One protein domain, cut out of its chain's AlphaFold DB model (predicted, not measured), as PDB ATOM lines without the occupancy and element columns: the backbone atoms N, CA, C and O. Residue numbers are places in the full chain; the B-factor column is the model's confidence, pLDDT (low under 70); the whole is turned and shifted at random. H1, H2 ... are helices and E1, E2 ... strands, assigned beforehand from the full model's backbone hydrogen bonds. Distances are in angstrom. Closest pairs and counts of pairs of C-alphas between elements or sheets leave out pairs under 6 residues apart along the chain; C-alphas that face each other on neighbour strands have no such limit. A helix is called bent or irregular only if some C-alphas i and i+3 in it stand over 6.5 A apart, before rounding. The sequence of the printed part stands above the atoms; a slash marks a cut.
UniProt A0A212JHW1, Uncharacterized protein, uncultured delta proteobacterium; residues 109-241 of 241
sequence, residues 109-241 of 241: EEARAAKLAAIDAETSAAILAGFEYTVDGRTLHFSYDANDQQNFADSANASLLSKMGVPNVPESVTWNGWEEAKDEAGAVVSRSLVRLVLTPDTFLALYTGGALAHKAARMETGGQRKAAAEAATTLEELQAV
ATOM      1  N   GLU A 109     145.762  62.739 180.446       93.31
ATOM      2  CA  GLU A 109     145.148  62.058 181.589       93.31
ATOM      3  C   GLU A 109     143.840  62.715 182.055       93.31
ATOM      4  O   GLU A 109     142.882  62.016 182.383       93.31
ATOM      5  N   GLU A 110     143.743  64.047 182.016       93.81
ATOM      6  CA  GLU A 110     142.492  64.756 182.319       93.81
ATOM      7  C   GLU A 110     141.428  64.457 181.258       93.81
ATOM      8  O   GLU A 110     140.279  64.144 181.581       93.81
ATOM      9  N   ALA A 111     141.826  64.490 179.983       95.81
ATOM     10  CA  ALA A 111     140.955  64.127 178.876       95.81
ATOM     11  C   ALA A 111     140.496  62.664 178.984       95.81
ATOM     12  O   ALA A 111     139.324  62.369 178.734       95.81
ATOM     13  N   ARG A 112     141.388  61.748 179.389       97.12
ATOM     14  CA  ARG A 112     141.088  60.322 179.576       97.12
ATOM     15  C   ARG A 112     140.055  60.123 180.673       97.12
ATOM     16  O   ARG A 112     139.046  59.465 180.435       97.12
ATOM     17  N   ALA A 113     140.254  60.741 181.837       96.81
ATOM     18  CA  ALA A 113     139.300  60.670 182.938       96.81
ATOM     19  C   ALA A 113     137.907  61.179 182.520       96.81
ATOM     20  O   ALA A 113     136.898  60.525 182.791       96.81
ATOM     21  N   ALA A 114     137.851  62.300 181.791       96.94
ATOM     22  CA  ALA A 114     136.601  62.834 181.258       96.94
ATOM     23  C   ALA A 114     135.938  61.879 180.248       96.94
ATOM     24  O   ALA A 114     134.727  61.658 180.309       96.94
ATOM     25  N   LYS A 115     136.720  61.270 179.346       98.00
ATOM     26  CA  LYS A 115     136.219  60.298 178.366       98.00
ATOM     27  C   LYS A 115     135.668  59.040 179.041       98.00
ATOM     28  O   LYS A 115     134.596  58.580 178.660       98.00
ATOM     29  N   LEU A 116     136.346  58.508 180.057       98.44
ATOM     30  CA  LEU A 116     135.866  57.344 180.810       98.44
ATOM     31  C   LEU A 116     134.534  57.637 181.511       98.44
ATOM     32  O   LEU A 116     133.598  56.846 181.393       98.44
ATOM     33  N   ALA A 117     134.418  58.800 182.158       98.38
ATOM     34  CA  ALA A 117     133.168  59.234 182.779       98.38
ATOM     35  C   ALA A 117     132.033  59.395 181.749       98.38
ATOM     36  O   ALA A 117     130.898  58.996 182.012       98.38
ATOM     37  N   ALA A 118     132.339  59.932 180.563       98.44
ATOM     38  CA  ALA A 118     131.377  60.036 179.469       98.44
ATOM     39  C   ALA A 118     130.912  58.652 178.986       98.44
ATOM     40  O   ALA A 118     129.710  58.424 178.873       98.44
ATOM     41  N   ILE A 119     131.831  57.699 178.789       98.62
ATOM     42  CA  ILE A 119     131.486  56.324 178.391       98.62
ATOM     43  C   ILE A 119     130.595  55.652 179.442       98.62
ATOM     44  O   ILE A 119     129.636  54.968 179.079       98.62
ATOM     45  N   ASP A 120     130.866  55.846 180.734       98.62
ATOM     46  CA  ASP A 120     130.028  55.302 181.809       98.62
ATOM     47  C   ASP A 120     128.615  55.905 181.799       98.62
ATOM     48  O   ASP A 120     127.625  55.171 181.923       98.62
ATOM     49  N   ALA A 121     128.502  57.220 181.597       98.44
ATOM     50  CA  ALA A 121     127.217  57.902 181.477       98.44
ATOM     51  C   ALA A 121     126.433  57.434 180.240       98.44
ATOM     52  O   ALA A 121     125.251  57.107 180.349       98.44
ATOM     53  N   GLU A 122     127.089  57.329 179.084       98.50
ATOM     54  CA  GLU A 122     126.496  56.845 177.833       98.50
ATOM     55  C   GLU A 122     126.053  55.382 177.939       98.50
ATOM     56  O   GLU A 122     124.955  55.032 177.513       98.50
ATOM     57  N   THR A 123     126.876  54.526 178.550       98.56
ATOM     58  CA  THR A 123     126.546  53.113 178.777       98.56
ATOM     59  C   THR A 123     125.326  52.989 179.683       98.56
ATOM     60  O   THR A 123     124.396  52.239 179.380       98.56
ATOM     61  N   SER A 124     125.295  53.766 180.767       98.19
ATOM     62  CA  SER A 124     124.160  53.805 181.690       98.19
ATOM     63  C   SER A 124     122.895  54.299 180.990       98.19
ATOM     64  O   SER A 124     121.855  53.647 181.078       98.19
ATOM     65  N   ALA A 125     122.983  55.395 180.234       98.19
ATOM     66  CA  ALA A 125     121.867  55.927 179.460       98.19
ATOM     67  C   ALA A 125     121.344  54.906 178.436       98.19
ATOM     68  O   ALA A 125     120.137  54.717 178.327       98.19
ATOM     69  N   ALA A 126     122.232  54.189 177.741       97.94
ATOM     70  CA  ALA A 126     121.854  53.167 176.767       97.94
ATOM     71  C   ALA A 126     121.179  51.938 177.402       97.94
ATOM     72  O   ALA A 126     120.310  51.330 176.781       97.94
ATOM     73  N   ILE A 127     121.552  51.563 178.630       98.19
ATOM     74  CA  ILE A 127     120.851  50.515 179.389       98.19
ATOM     75  C   ILE A 127     119.446  50.999 179.758       98.19
ATOM     76  O   ILE A 127     118.471  50.292 179.499       98.19
ATOM     77  N   LEU A 128     119.357  52.206 180.323       98.12
ATOM     78  CA  LEU A 128     118.113  52.806 180.813       98.12
ATOM     79  C   LEU A 128     117.131  53.167 179.691       98.12
ATOM     80  O   LEU A 128     115.933  53.248 179.941       98.12
ATOM     81  N   ALA A 129     117.616  53.337 178.461       96.25
ATOM     82  CA  ALA A 129     116.793  53.606 177.284       96.25
ATOM     83  C   ALA A 129     115.828  52.462 176.921       96.25
ATOM     84  O   ALA A 129     114.992  52.652 176.043       96.25
ATOM     85  N   GLY A 130     115.927  51.298 177.570       97.38
ATOM     86  CA  GLY A 130     115.073  50.150 177.280       97.38
ATOM     87  C   GLY A 130     115.606  49.272 176.152       97.38
ATOM     88  O   GLY A 130     116.711  49.469 175.641       97.38
ATOM     89  N   PHE A 131     114.827  48.258 175.790       98.12
ATOM     90  CA  PHE A 131     115.210  47.261 174.793       98.12
ATOM     91  C   PHE A 131     114.022  46.810 173.952       98.12
ATOM     92  O   PHE A 131     112.877  46.859 174.387       98.12
ATOM     93  N   GLU A 132     114.311  46.328 172.749       97.69
ATOM     94  CA  GLU A 132     113.319  45.720 171.866       97.69
ATOM     95  C   GLU A 132     113.311  44.205 172.079       97.69
ATOM     96  O   GLU A 132     114.372  43.579 172.156       97.69
ATOM     97  N   TYR A 133     112.130  43.596 172.143       98.19
ATOM     98  CA  TYR A 133     112.004  42.142 172.203       98.19
ATOM     99  C   TYR A 133     110.708  41.664 171.549       98.19
ATOM    100  O   TYR A 133     109.665  42.310 171.651       98.19
ATOM    101  N   THR A 134     110.765  40.517 170.872       97.56
ATOM    102  CA  THR A 134     109.601  39.945 170.190       97.56
ATOM    103  C   THR A 134     108.837  39.002 171.115       97.56
ATOM    104  O   THR A 134     109.359  37.971 171.533       97.56
ATOM    105  N   VAL A 135     107.572  39.323 171.387       95.19
ATOM    106  CA  VAL A 135     106.630  38.468 172.125       95.19
ATOM    107  C   VAL A 135     105.435  38.181 171.225       95.19
ATOM    108  O   VAL A 135     104.835  39.101 170.675       95.19
ATOM    109  N   ASP A 136     105.102  36.903 171.036       90.94
ATOM    110  CA  ASP A 136     103.988  36.458 170.185       90.94
ATOM    111  C   ASP A 136     103.996  37.088 168.776       90.94
ATOM    112  O   ASP A 136     102.967  37.520 168.255       90.94
ATOM    113  N   GLY A 137     105.183  37.196 168.169       92.88
ATOM    114  CA  GLY A 137     105.369  37.770 166.830       92.88
ATOM    115  C   GLY A 137     105.314  39.301 166.754       92.88
ATOM    116  O   GLY A 137     105.445  39.846 165.662       92.88
ATOM    117  N   ARG A 138     105.159  40.003 167.884       93.38
ATOM    118  CA  ARG A 138     105.190  41.472 167.962       93.38
ATOM    119  C   ARG A 138     106.490  41.939 168.595       93.38
ATOM    120  O   ARG A 138     106.784  41.566 169.726       93.38
ATOM    121  N   THR A 139     107.259  42.749 167.875       96.75
ATOM    122  CA  THR A 139     108.420  43.439 168.448       96.75
ATOM    123  C   THR A 139     107.931  44.639 169.231       96.75
ATOM    124  O   THR A 139     107.299  45.531 168.671       96.75
ATOM    125  N   LEU A 140     108.194  44.615 170.532       97.88
ATOM    126  CA  LEU A 140     107.798  45.655 171.461       97.88
ATOM    127  C   LEU A 140     109.043  46.244 172.101       97.88
ATOM    128  O   LEU A 140     109.964  45.515 172.480       97.88
ATOM    129  N   HIS A 141     108.998  47.549 172.299       98.12
ATOM    130  CA  HIS A 141     109.927  48.237 173.159       98.12
ATOM    131  C   HIS A 141     109.513  48.007 174.615       98.12
ATOM    132  O   HIS A 141     108.338  48.140 174.958       98.12
ATOM    133  N   PHE A 142     110.465  47.690 175.481       98.25
ATOM    134  CA  PHE A 142     110.285  47.554 176.920       98.25
ATOM    135  C   PHE A 142     111.165  48.569 177.633       98.25
ATOM    136  O   PHE A 142     112.361  48.676 177.357       98.25
ATOM    137  N   SER A 143     110.569  49.282 178.585       96.62
ATOM    138  CA  SER A 143     111.319  50.140 179.490       96.62
ATOM    139  C   SER A 143     112.257  49.291 180.345       96.62
ATOM    140  O   SER A 143     111.949  48.153 180.714       96.62
ATOM    141  N   TYR A 144     113.430  49.845 180.624       97.19
ATOM    142  CA  TYR A 144     114.434  49.205 181.464       97.19
ATOM    143  C   TYR A 144     115.163  50.230 182.332       97.19
ATOM    144  O   TYR A 144     116.376  50.158 182.566       97.19
ATOM    145  N   ASP A 145     114.390  51.207 182.804       96.81
ATOM    146  CA  ASP A 145     114.852  52.191 183.766       96.81
ATOM    147  C   ASP A 145     115.226  51.544 185.118       96.81
ATOM    148  O   ASP A 145     115.183  50.323 185.301       96.81
ATOM    149  N   ALA A 146     115.649  52.360 186.082       94.38
ATOM    150  CA  ALA A 146     116.110  51.859 187.374       94.38
ATOM    151  C   ALA A 146     115.021  51.092 188.150       94.38
ATOM    152  O   ALA A 146     115.325  50.091 188.801       94.38
ATOM    153  N   ASN A 147     113.764  51.534 188.072       95.75
ATOM    154  CA  ASN A 147     112.651  50.886 188.756       95.75
ATOM    155  C   ASN A 147     112.253  49.603 188.028       95.75
ATOM    156  O   ASN A 147     112.065  48.562 188.659       95.75
ATOM    157  N   ASP A 148     112.181  49.655 186.702       97.44
ATOM    158  CA  ASP A 148     111.828  48.506 185.881       97.44
ATOM    159  C   ASP A 148     112.863  47.392 185.991       97.44
ATOM    160  O   ASP A 148     112.482  46.227 186.055       97.44
ATOM    161  N   GLN A 149     114.151  47.707 186.130       97.75
ATOM    162  CA  GLN A 149     115.182  46.701 186.399       97.75
ATOM    163  C   GLN A 149     114.878  45.857 187.642       97.75
ATOM    164  O   GLN A 149     114.979  44.627 187.587       97.75
ATOM    165  N   GLN A 150     114.478  46.501 188.743       97.56
ATOM    166  CA  GLN A 150     114.088  45.795 189.961       97.56
ATOM    167  C   GLN A 150     112.780  45.025 189.753       97.56
ATOM    168  O   GLN A 150     112.713  43.839 190.067       97.56
ATOM    169  N   ASN A 151     111.773  45.651 189.143       97.69
ATOM    170  CA  ASN A 151     110.480  45.013 188.891       97.69
ATOM    171  C   ASN A 151     110.602  43.771 187.985       97.69
ATOM    172  O   ASN A 151     109.900  42.776 188.185       97.69
ATOM    173  N   PHE A 152     111.509  43.802 187.002       97.94
ATOM    174  CA  PHE A 152     111.834  42.652 186.159       97.94
ATOM    175  C   PHE A 152     112.453  41.517 186.979       97.94
ATOM    176  O   PHE A 152     112.059  40.365 186.805       97.94
ATOM    177  N   ALA A 153     113.389  41.824 187.884       97.81
ATOM    178  CA  ALA A 153     113.995  40.828 188.765       97.81
ATOM    179  C   ALA A 153     112.967  40.215 189.733       97.81
ATOM    180  O   ALA A 153     112.921  38.995 189.895       97.81
ATOM    181  N   ASP A 154     112.091  41.032 190.318       97.75
ATOM    182  CA  ASP A 154     111.032  40.569 191.219       97.75
ATOM    183  C   ASP A 154     110.028  39.669 190.487       97.75
ATOM    184  O   ASP A 154     109.669  38.596 190.976       97.75
ATOM    185  N   SER A 155     109.637  40.050 189.269       97.94
ATOM    186  CA  SER A 155     108.763  39.245 188.408       97.94
ATOM    187  C   SER A 155     109.431  37.942 187.959       97.94
ATOM    188  O   SER A 155     108.763  36.910 187.853       97.94
ATOM    189  N   ALA A 156     110.752  37.946 187.745       98.12
ATOM    190  CA  ALA A 156     111.516  36.739 187.431       98.12
ATOM    191  C   ALA A 156     111.549  35.793 188.635       98.12
ATOM    192  O   ALA A 156     111.282  34.602 188.486       98.12
ATOM    193  N   ASN A 157     111.790  36.323 189.836       97.94
ATOM    194  CA  ASN A 157     111.750  35.556 191.079       97.94
ATOM    195  C   ASN A 157     110.357  34.962 191.330       97.94
ATOM    196  O   ASN A 157     110.245  33.769 191.607       97.94
ATOM    197  N   ALA A 158     109.289  35.750 191.163       97.38
ATOM    198  CA  ALA A 158     107.916  35.256 191.259       97.38
ATOM    199  C   ALA A 158     107.637  34.149 190.226       97.38
ATOM    200  O   ALA A 158     107.088  33.104 190.569       97.38
ATOM    201  N   SER A 159     108.091  34.328 188.983       98.06
ATOM    202  CA  SER A 159     107.955  33.323 187.922       98.06
ATOM    203  C   SER A 159     108.690  32.021 188.266       98.06
ATOM    204  O   SER A 159     108.137  30.935 188.099       98.06
ATOM    205  N   LEU A 160     109.910  32.105 188.803       98.06
ATOM    206  CA  LEU A 160     110.674  30.936 189.250       98.06
ATOM    207  C   LEU A 160     109.975  30.203 190.402       98.06
ATOM    208  O   LEU A 160     109.841  28.983 190.346       98.06
ATOM    209  N   LEU A 161     109.486  30.928 191.413       97.94
ATOM    210  CA  LEU A 161     108.750  30.343 192.540       97.94
ATOM    211  C   LEU A 161     107.445  29.673 192.086       97.94
ATOM    212  O   LEU A 161     107.132  28.568 192.533       97.94
ATOM    213  N   SER A 162     106.724  30.300 191.153       96.94
ATOM    214  CA  SER A 162     105.536  29.722 190.522       96.94
ATOM    215  C   SER A 162     105.876  28.400 189.820       96.94
ATOM    216  O   SER A 162     105.236  27.380 190.067       96.94
ATOM    217  N   LYS A 163     106.969  28.360 189.041       96.06
ATOM    218  CA  LYS A 163     107.447  27.128 188.384       96.06
ATOM    219  C   LYS A 163     107.886  26.035 189.360       96.06
ATOM    220  O   LYS A 163     107.813  24.860 189.013       96.06
ATOM    221  N   MET A 164     108.332  26.398 190.562       96.94
ATOM    222  CA  MET A 164     108.651  25.445 191.632       96.94
ATOM    223  C   MET A 164     107.400  24.920 192.361       96.94
ATOM    224  O   MET A 164     107.526  24.059 193.228       96.94
ATOM    225  N   GLY A 165     106.203  25.416 192.028       95.50
ATOM    226  CA  GLY A 165     104.947  25.005 192.657       95.50
ATOM    227  C   GLY A 165     104.737  25.594 194.052       95.50
ATOM    228  O   GLY A 165     103.990  25.025 194.850       95.50
ATOM    229  N   VAL A 166     105.400  26.709 194.377       97.19
ATOM    230  CA  VAL A 166     105.201  27.393 195.660       97.19
ATOM    231  C   VAL A 166     103.774  27.958 195.708       97.19
ATOM    232  O   VAL A 166     103.386  28.703 194.806       97.19
ATOM    233  N   PRO A 167     102.973  27.633 196.739       94.19
ATOM    234  CA  PRO A 167     101.601  28.117 196.830       94.19
ATOM    235  C   PRO A 167     101.550  29.634 197.054       94.19
ATOM    236  O   PRO A 167     102.448  30.215 197.662       94.19
ATOM    237  N   ASN A 168     100.448  30.262 196.634       94.00
ATOM    238  CA  ASN A 168     100.170  31.701 196.783       94.00
ATOM    239  C   ASN A 168     101.131  32.641 196.028       94.00
ATOM    240  O   ASN A 168     101.247  33.815 196.377       94.00
ATOM    241  N   VAL A 169     101.794  32.145 194.985       95.44
ATOM    242  CA  VAL A 169     102.582  32.957 194.050       95.44
ATOM    243  C   VAL A 169     101.758  33.194 192.777       95.44
ATOM    244  O   VAL A 169     101.029  32.289 192.368       95.44
ATOM    245  N   PRO A 170     101.835  34.376 192.137       94.06
ATOM    246  CA  PRO A 170     101.139  34.616 190.876       94.06
ATOM    247  C   PRO A 170     101.505  33.587 189.792       94.06
ATOM    248  O   PRO A 170     102.678  33.307 189.561       94.06
ATOM    249  N   GLU A 171     100.499  33.057 189.094       93.81
ATOM    250  CA  GLU A 171     100.671  32.134 187.953       93.81
ATOM    251  C   GLU A 171     100.925  32.861 186.624       93.81
ATOM    252  O   GLU A 171     101.111  32.241 185.581       93.81
ATOM    253  N   SER A 172     100.902  34.191 186.640       96.69
ATOM    254  CA  SER A 172     101.263  35.043 185.511       96.69
ATOM    255  C   SER A 172     101.684  36.415 186.018       96.69
ATOM    256  O   SER A 172     101.348  36.814 187.137       96.69
ATOM    257  N   VAL A 173     102.398  37.150 185.175       97.06
ATOM    258  CA  VAL A 173     102.745  38.550 185.418       97.06
ATOM    259  C   VAL A 173     102.200  39.412 184.294       97.06
ATOM    260  O   VAL A 173     102.133  38.999 183.136       97.06
ATOM    261  N   THR A 174     101.763  40.615 184.642       97.19
ATOM    262  CA  THR A 174     101.283  41.581 183.657       97.19
ATOM    263  C   THR A 174     102.391  42.559 183.345       97.19
ATOM    264  O   THR A 174     102.942  43.140 184.276       97.19
ATOM    265  N   TRP A 175     102.672  42.783 182.062       96.94
ATOM    266  CA  TRP A 175     103.711  43.715 181.644       96.94
ATOM    267  C   TRP A 175     103.311  44.634 180.510       96.94
ATOM    268  O   TRP A 175     102.499  44.278 179.666       96.94
ATOM    269  N   ASN A 176     103.872  45.836 180.521       97.00
ATOM    270  CA  ASN A 176     103.638  46.833 179.492       97.00
ATOM    271  C   ASN A 176     104.820  46.819 178.523       97.00
ATOM    272  O   ASN A 176     105.970  46.912 178.942       97.00
ATOM    273  N   GLY A 177     104.517  46.709 177.237       97.12
ATOM    274  CA  GLY A 177     105.436  47.014 176.149       97.12
ATOM    275  C   GLY A 177     104.833  48.096 175.264       97.12
ATOM    276  O   GLY A 177     103.657  48.445 175.401       97.12
ATOM    277  N   TRP A 178     105.623  48.627 174.344       97.94
ATOM    278  CA  TRP A 178     105.179  49.657 173.417       97.94
ATOM    279  C   TRP A 178     105.468  49.240 171.982       97.94
ATOM    280  O   TRP A 178     106.592  48.885 171.644       97.94
ATOM    281  N   GLU A 179     104.452  49.306 171.128       97.00
ATOM    282  CA  GLU A 179     104.666  49.318 169.684       97.00
ATOM    283  C   GLU A 179     105.129  50.719 169.295       97.00
ATOM    284  O   GLU A 179     104.450  51.711 169.581       97.00
ATOM    285  N   GLU A 180     106.293  50.801 168.662       95.50
ATOM    286  CA  GLU A 180     106.891  52.056 168.227       95.50
ATOM    287  C   GLU A 180     107.018  52.084 166.709       95.50
ATOM    288  O   GLU A 180     107.599  51.185 166.102       95.50
ATOM    289  N   ALA A 181     106.507  53.152 166.097       93.25
ATOM    290  CA  ALA A 181     106.850  53.484 164.721       93.25
ATOM    291  C   ALA A 181     107.999  54.486 164.747       93.25
ATOM    292  O   ALA A 181     107.915  55.504 165.443       93.25
ATOM    293  N   LYS A 182     109.053  54.198 163.985       92.94
ATOM    294  CA  LYS A 182     110.230  55.055 163.845       92.94
ATOM    295  C   LYS A 182     110.268  55.635 162.430       92.94
ATOM    296  O   LYS A 182     109.835  54.968 161.491       92.94
ATOM    297  N   ASP A 183     110.722  56.874 162.291       94.44
ATOM    298  CA  ASP A 183     110.992  57.466 160.978       94.44
ATOM    299  C   ASP A 183     112.294  56.917 160.362       94.44
ATOM    300  O   ASP A 183     112.962  56.053 160.934       94.44
ATOM    301  N   GLU A 184     112.666  57.417 159.180       93.25
ATOM    302  CA  GLU A 184     113.902  57.025 158.486       93.25
ATOM    303  C   GLU A 184     115.176  57.348 159.289       93.25
ATOM    304  O   GLU A 184     116.196  56.685 159.106       93.25
ATOM    305  N   ALA A 185     115.122  58.330 160.195       92.81
ATOM    306  CA  ALA A 185     116.224  58.691 161.086       92.81
ATOM    307  C   ALA A 185     116.250  57.845 162.375       92.81
ATOM    308  O   ALA A 185     117.163  57.988 163.190       92.81
ATOM    309  N   GLY A 186     115.271  56.956 162.566       87.50
ATOM    310  CA  GLY A 186     115.142  56.102 163.743       87.50
ATOM    311  C   GLY A 186     114.471  56.779 164.941       87.50
ATOM    312  O   GLY A 186     114.409  56.171 166.013       87.50
ATOM    313  N   ALA A 187     113.954  58.000 164.790       91.38
ATOM    314  CA  ALA A 187     113.240  58.692 165.853       91.38
ATOM    315  C   ALA A 187     111.820  58.128 165.998       91.38
ATOM    316  O   ALA A 187     111.129  57.881 165.011       91.38
ATOM    317  N   VAL A 188     111.369  57.928 167.239       93.00
ATOM    318  CA  VAL A 188     110.015  57.430 167.523       93.00
ATOM    319  C   VAL A 188     108.993  58.509 167.166       93.00
ATOM    320  O   VAL A 188     108.931  59.550 167.817       93.00
ATOM    321  N   VAL A 189     108.166  58.247 166.154       96.12
ATOM    322  CA  VAL A 189     107.113  59.164 165.679       96.12
ATOM    323  C   VAL A 189     105.727  58.804 166.199       96.12
ATOM    324  O   VAL A 189     104.832  59.646 166.231       96.12
ATOM    325  N   SER A 190     105.527  57.559 166.631       95.31
ATOM    326  CA  SER A 190     104.308  57.149 167.326       95.31
ATOM    327  C   SER A 190     104.597  56.015 168.298       95.31
ATOM    328  O   SER A 190     105.505  55.213 168.066       95.31
ATOM    329  N   ARG A 191     103.815  55.954 169.377       95.88
ATOM    330  CA  ARG A 191     103.960  54.956 170.434       95.88
ATOM    331  C   ARG A 191     102.590  54.494 170.915       95.88
ATOM    332  O   ARG A 191     101.778  55.324 171.319       95.88
ATOM    333  N   SER A 192     102.360  53.182 170.921       96.81
ATOM    334  CA  SER A 192     101.107  52.567 171.378       96.81
ATOM    335  C   SER A 192     101.372  51.551 172.484       96.81
ATOM    336  O   SER A 192     102.210  50.667 172.335       96.81
ATOM    337  N   LEU A 193     100.665  51.678 173.611       97.00
ATOM    338  CA  LEU A 193     100.804  50.770 174.751       97.00
ATOM    339  C   LEU A 193     100.197  49.394 174.439       97.00
ATOM    340  O   LEU A 193      99.028  49.294 174.070       97.00
ATOM    341  N   VAL A 194     100.958  48.339 174.712       97.44
ATOM    342  CA  VAL A 194     100.520  46.944 174.672       97.44
ATOM    343  C   VAL A 194     100.653  46.343 176.067       97.44
ATOM    344  O   VAL A 194     101.749  46.236 176.613       97.44
ATOM    345  N   ARG A 195      99.527  45.925 176.650       97.44
ATOM    346  CA  ARG A 195      99.491  45.249 177.952       97.44
ATOM    347  C   ARG A 195      99.472  43.735 177.752       97.44
ATOM    348  O   ARG A 195      98.523  43.191 177.193       97.44
ATOM    349  N   LEU A 196     100.521  43.071 178.212       97.50
ATOM    350  CA  LEU A 196     100.760  41.636 178.109       97.50
ATOM    351  C   LEU A 196     100.371  40.929 179.408       97.50
ATOM    352  O   LEU A 196     100.571  41.471 180.494       97.50
ATOM    353  N   VAL A 197      99.891  39.693 179.293       97.81
ATOM    354  CA  VAL A 197      99.782  38.743 180.406       97.81
ATOM    355  C   VAL A 197     100.684  37.570 180.062       97.81
ATOM    356  O   VAL A 197     100.438  36.860 179.091       97.81
ATOM    357  N   LEU A 198     101.765  37.414 180.816       97.56
ATOM    358  CA  LEU A 198     102.847  36.492 180.510       97.56
ATOM    359  C   LEU A 198     102.824  35.332 181.500       97.56
ATOM    360  O   LEU A 198     102.759  35.540 182.712       97.56
ATOM    361  N   THR A 199     102.900  34.108 180.979       97.69
ATOM    362  CA  THR A 199     103.171  32.928 181.805       97.69
ATOM    363  C   THR A 199     104.589  33.021 182.385       97.69
ATOM    364  O   THR A 199     105.420  33.761 181.843       97.69
ATOM    365  N   PRO A 200     104.917  32.250 183.437       98.00
ATOM    366  CA  PRO A 200     106.267  32.219 183.984       98.00
ATOM    367  C   PRO A 200     107.329  31.900 182.926       98.00
ATOM    368  O   PRO A 200     108.389  32.514 182.914       98.00
ATOM    369  N   ASP A 201     107.033  30.988 181.997       97.50
ATOM    370  CA  ASP A 201     107.960  30.628 180.921       97.50
ATOM    371  C   ASP A 201     108.176  31.767 179.926       97.50
ATOM    372  O   ASP A 201     109.318  32.116 179.623       97.50
ATOM    373  N   THR A 202     107.096  32.397 179.459       97.62
ATOM    374  CA  THR A 202     107.205  33.517 178.516       97.62
ATOM    375  C   THR A 202     107.908  34.712 179.159       97.62
ATOM    376  O   THR A 202     108.740  35.355 178.520       97.62
ATOM    377  N   PHE A 203     107.628  34.995 180.437       98.25
ATOM    378  CA  PHE A 203     108.303  36.072 181.153       98.25
ATOM    379  C   PHE A 203     109.796  35.790 181.348       98.25
ATOM    380  O   PHE A 203     110.617  36.671 181.105       98.25
ATOM    381  N   LEU A 204     110.178  34.572 181.746       98.25
ATOM    382  CA  LEU A 204     111.590  34.224 181.927       98.25
ATOM    383  C   LEU A 204     112.372  34.274 180.607       98.25
ATOM    384  O   LEU A 204     113.534  34.688 180.612       98.25
ATOM    385  N   ALA A 205     111.741  33.936 179.478       98.19
ATOM    386  CA  ALA A 205     112.330  34.131 178.154       98.19
ATOM    387  C   ALA A 205     112.557  35.623 177.842       98.19
ATOM    388  O   ALA A 205     113.668  36.002 177.475       98.19
ATOM    389  N   LEU A 206     111.552  36.483 178.068       98.38
ATOM    390  CA  LEU A 206     111.684  37.943 177.934       98.38
ATOM    391  C   LEU A 206     112.788  38.509 178.847       98.38
ATOM    392  O   LEU A 206     113.578  39.353 178.428       98.38
ATOM    393  N   TYR A 207     112.860  38.050 180.095       98.38
ATOM    394  CA  TYR A 207     113.838  38.535 181.065       98.38
ATOM    395  C   TYR A 207     115.272  38.152 180.680       98.38
ATOM    396  O   TYR A 207     116.165  38.994 180.684       98.38
ATOM    397  N   THR A 208     115.504  36.888 180.325       98.19
ATOM    398  CA  THR A 208     116.853  36.389 180.020       98.19
ATOM    399  C   THR A 208     117.318  36.789 178.622       98.19
ATOM    400  O   THR A 208     118.419  37.317 178.475       98.19
ATOM    401  N   GLY A 209     116.478  36.580 177.608       97.94
ATOM    402  CA  GLY A 209     116.792  36.868 176.209       97.94
ATOM    403  C   GLY A 209     116.633  38.337 175.819       97.94
ATOM    404  O   GLY A 209     117.249  38.770 174.851       97.94
ATOM    405  N   GLY A 210     115.824  39.101 176.558       98.12
ATOM    406  CA  GLY A 210     115.626  40.535 176.348       98.12
ATOM    407  C   GLY A 210     116.417  41.364 177.350       98.12
ATOM    408  O   GLY A 210     117.502  41.850 177.042       98.12
ATOM    409  N   ALA A 211     115.889  41.504 178.566       98.06
ATOM    410  CA  ALA A 211     116.402  42.438 179.570       98.06
ATOM    411  C   ALA A 211     117.876  42.197 179.956       98.06
ATOM    412  O   ALA A 211     118.703  43.110 179.878       98.06
ATOM    413  N   LEU A 212     118.228  40.969 180.359       98.25
ATOM    414  CA  LEU A 212     119.600  40.638 180.760       98.25
ATOM    415  C   LEU A 212     120.567  40.673 179.578       98.25
ATOM    416  O   LEU A 212     121.668  41.205 179.718       98.25
ATOM    417  N   ALA A 213     120.157  40.149 178.420       98.44
ATOM    418  CA  ALA A 213     120.967  40.183 177.207       98.44
ATOM    419  C   ALA A 213     121.267  41.623 176.759       98.44
ATOM    420  O   ALA A 213     122.420  41.943 176.472       98.44
ATOM    421  N   HIS A 214     120.265  42.510 176.770       98.25
ATOM    422  CA  HIS A 214     120.443  43.937 176.486       98.25
ATOM    423  C   HIS A 214     121.443  44.573 177.446       98.25
ATOM    424  O   HIS A 214     122.434  45.156 177.002       98.25
ATOM    425  N   LYS A 215     121.235  44.416 178.759       98.19
ATOM    426  CA  LYS A 215     122.140  44.988 179.764       98.19
ATOM    427  C   LYS A 215     123.569  44.488 179.577       98.19
ATOM    428  O   LYS A 215     124.495  45.295 179.565       98.19
ATOM    429  N   ALA A 216     123.748  43.182 179.391       98.44
ATOM    430  CA  ALA A 216     125.056  42.576 179.175       98.44
ATOM    431  C   ALA A 216     125.740  43.124 177.913       98.44
ATOM    432  O   ALA A 216     126.900  43.516 177.978       98.44
ATOM    433  N   ALA A 217     125.018  43.237 176.794       98.44
ATOM    434  CA  ALA A 217     125.565  43.767 175.545       98.44
ATOM    435  C   ALA A 217     126.015  45.234 175.669       98.44
ATOM    436  O   ALA A 217     127.071  45.610 175.149       98.44
ATOM    437  N   ARG A 218     125.247  46.073 176.380       98.56
ATOM    438  CA  ARG A 218     125.631  47.473 176.635       98.56
ATOM    439  C   ARG A 218     126.832  47.577 177.565       98.56
ATOM    440  O   ARG A 218     127.743  48.341 177.265       98.56
ATOM    441  N   MET A 219     126.868  46.776 178.630       98.31
ATOM    442  CA  MET A 219     128.013  46.710 179.543       98.31
ATOM    443  C   MET A 219     129.288  46.252 178.829       98.31
ATOM    444  O   MET A 219     130.343  46.838 179.049       98.31
ATOM    445  N   GLU A 220     129.188  45.257 177.948       98.62
ATOM    446  CA  GLU A 220     130.313  44.768 177.148       98.62
ATOM    447  C   GLU A 220     130.832  45.855 176.199       98.62
ATOM    448  O   GLU A 220     132.018  46.173 176.204       98.62
ATOM    449  N   THR A 221     129.934  46.506 175.449       98.25
ATOM    450  CA  THR A 221     130.305  47.605 174.540       98.25
ATOM    451  C   THR A 221     130.964  48.761 175.300       98.25
ATOM    452  O   THR A 221     132.001  49.274 174.883       98.25
ATOM    453  N   GLY A 222     130.392  49.162 176.440       98.44
ATOM    454  CA  GLY A 222     130.969  50.188 177.308       98.44
ATOM    455  C   GLY A 222     132.340  49.784 177.853       98.44
ATOM    456  O   GLY A 222     133.271  50.585 177.843       98.44
ATOM    457  N   GLY A 223     132.499  48.525 178.270       98.50
ATOM    458  CA  GLY A 223     133.771  47.967 178.731       98.50
ATOM    459  C   GLY A 223     134.861  48.010 177.660       98.50
ATOM    460  O   GLY A 223     135.966  48.474 177.935       98.50
ATOM    461  N   GLN A 224     134.536  47.611 176.429       98.62
ATOM    462  CA  GLN A 224     135.451  47.676 175.286       98.62
ATOM    463  C   GLN A 224     135.877  49.114 174.977       98.62
ATOM    464  O   GLN A 224     137.064  49.378 174.787       98.62
ATOM    465  N   ARG A 225     134.933  50.063 174.995       98.50
ATOM    466  CA  ARG A 225     135.235  51.489 174.802       98.50
ATOM    467  C   ARG A 225     136.132  52.031 175.908       98.50
ATOM    468  O   ARG A 225     137.098  52.720 175.613       98.50
ATOM    469  N   LYS A 226     135.892  51.677 177.173       98.50
ATOM    470  CA  LYS A 226     136.787  52.080 178.271       98.50
ATOM    471  C   LYS A 226     138.189  51.498 178.117       98.50
ATOM    472  O   LYS A 226     139.157  52.225 178.296       98.50
ATOM    473  N   ALA A 227     138.308  50.229 177.727       98.50
ATOM    474  CA  ALA A 227     139.606  49.617 177.458       98.50
ATOM    475  C   ALA A 227     140.353  50.325 176.312       98.50
ATOM    476  O   ALA A 227     141.556  50.553 176.416       98.50
ATOM    477  N   ALA A 228     139.648  50.728 175.250       98.25
ATOM    478  CA  ALA A 228     140.225  51.520 174.165       98.25
ATOM    479  C   ALA A 228     140.648  52.925 174.631       98.25
ATOM    480  O   ALA A 228     141.740  53.380 174.294       98.25
ATOM    481  N   ALA A 229     139.827  53.586 175.455       98.06
ATOM    482  CA  ALA A 229     140.151  54.885 176.038       98.06
ATOM    483  C   ALA A 229     141.375  54.820 176.963       98.06
ATOM    484  O   ALA A 229     142.175  55.745 176.956       98.06
ATOM    485  N   GLU A 230     141.560  53.742 177.727       97.62
ATOM    486  CA  GLU A 230     142.760  53.502 178.548       97.62
ATOM    487  C   GLU A 230     144.009  53.229 177.695       97.62
ATOM    488  O   GLU A 230     145.101  53.688 178.017       97.62
ATOM    489  N   ALA A 231     143.859  52.522 176.572       97.81
ATOM    490  CA  ALA A 231     144.970  52.203 175.677       97.81
ATOM    491  C   ALA A 231     145.449  53.395 174.825       97.81
ATOM    492  O   ALA A 231     146.555  53.345 174.289       97.81
ATOM    493  N   ALA A 232     144.642  54.452 174.689       97.81
ATOM    494  CA  ALA A 232     144.986  55.626 173.894       97.81
ATOM    495  C   ALA A 232     146.240  56.337 174.438       97.81
ATOM    496  O   ALA A 232     146.334  56.660 175.627       97.81
ATOM    497  N   THR A 233     147.192  56.623 173.555       96.94
ATOM    498  CA  THR A 233     148.462  57.296 173.874       96.94
ATOM    499  C   THR A 233     148.485  58.758 173.439       96.94
ATOM    500  O   THR A 233     149.400  59.502 173.796       96.94
ATOM    501  N   THR A 234     147.462  59.192 172.701       95.56
ATOM    502  CA  THR A 234     147.299  60.563 172.216       95.56
ATOM    503  C   THR A 234     145.870  61.066 172.423       95.56
ATOM    504  O   THR A 234     144.931  60.285 172.588       95.56
ATOM    505  N   LEU A 235     145.691  62.392 172.392       94.00
ATOM    506  CA  LEU A 235     144.363  63.012 172.465       94.00
ATOM    507  C   LEU A 235     143.488  62.648 171.257       94.00
ATOM    508  O   LEU A 235     142.282  62.498 171.412       94.00
ATOM    509  N   GLU A 236     144.086  62.486 170.076       94.56
ATOM    510  CA  GLU A 236     143.373  62.114 168.850       94.56
ATOM    511  C   GLU A 236     142.838  60.678 168.926       94.56
ATOM    512  O   GLU A 236     141.653  60.447 168.688       94.56
ATOM    513  N   GLU A 237     143.674  59.725 169.356       96.81
ATOM    514  CA  GLU A 237     143.246  58.341 169.599       96.81
ATOM    515  C   GLU A 237     142.119  58.280 170.633       96.81
ATOM    516  O   GLU A 237     141.136  57.574 170.434       96.81
ATOM    517  N   LEU A 238     142.226  59.058 171.714       97.00
ATOM    518  CA  LEU A 238     141.204  59.118 172.757       97.00
ATOM    519  C   LEU A 238     139.887  59.732 172.255       97.00
ATOM    520  O   LEU A 238     138.806  59.319 172.675       97.00
ATOM    521  N   GLN A 239     139.953  60.730 171.372       94.00
ATOM    522  CA  GLN A 239     138.771  61.348 170.771       94.00
ATOM    523  C   GLN A 239     138.013  60.383 169.855       94.00
ATOM    524  O   GLN A 239     136.787  60.478 169.797       94.00
ATOM    525  N   ALA A 240     138.714  59.454 169.199       95.75
ATOM    526  CA  ALA A 240     138.135  58.461 168.295       95.75
ATOM    527  C   ALA A 240     137.368  57.314 168.995       95.75
ATOM    528  O   ALA A 240     136.710  56.527 168.312       95.75
ATOM    529  N   VAL A 241     137.441  57.219 170.330       94.06
ATOM    530  CA  VAL A 241     136.716  56.244 171.179       94.06
ATOM    531  C   VAL A 241     135.328  56.745 171.588       94.06
ATOM    532  O   VAL A 241     134.368  55.932 171.633       94.06
TER     533      VAL A 241
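AT A GLANCE: This is residues 109 to 241 of the 241 residues of an uncharacterized protein of uncultured delta proteobacterium (UniProt A0A212JHW1). A long arm of two helices side by side, H1 and H3b, runs out from a head of two strand hairpins, E1 with E2 and E3 with E4, and the helical parts H2 and H3a; short H4 folds back at the arm's far end. Bent H3 runs nearly straight from head to arm. The printed part has 133 residues with four named helices and four named strands, ordered H1 E1 E2 H2 E3 E4 H3 H4; both two-stranded sheets are antiparallel, and the class is mixed, helices and strands. It is loose, with a radius of gyration of the C-alphas of 18.7 A, and spans 60 by 37 by 21 A.

HOW THE PARTS SIT: H3, residues 200 to 231, was assigned as one helix by its hydrogen bonds but is bent, with C-alphas 209 and 212 6.5 A apart; its arms are H3a, residues 200 to 209, and H3b, residues 212 to 231. H1, residues 109 to 128, touches H3b, opposite ways at a shallow tilt of 9 degrees, closest at the C-alphas of Thr 123 and Gly 222, 5.5 A. E1, residues 131 to 135, and E2, residues 138 to 142, form a hairpin, with N 133 and O 140 2.9 A apart. H2, residues 146 to 163, touches H3a at a steep tilt of 44 degrees, closest at the C-alphas of Ser 159 and Pro 200, 4.4 A. E3, residues 173 to 182, and E4, residues 188 to 198, form a hairpin, with N 177 and O 194 2.9 A apart. The closest C-alphas of E2 and E3 are Phe 142 and Gly 177, 4.9 A. H4, residues 235 to 239, touches H1. Every O i to N i+4 pair is within hydrogen-bond range in H1, H3a, H3b and H4, and 13 of 14 in H2.

IN THESE COORDINATES: H1 begins at C-alpha 109 (145.148, 62.058, 181.589) and is 28.6 A long; H2 is 26.2 A, E3 28.2 A, E4 25.7 A and H3b 28.3 A. H4 ends at C-alpha 239 (138.771, 61.348, 170.771).

THE WHOLE: The farthest C-alphas, Pro 167 and Thr 234, are 61.2 A apart. The printed part has no cut and no long link, and no printed residue is under 70 in pLDDT.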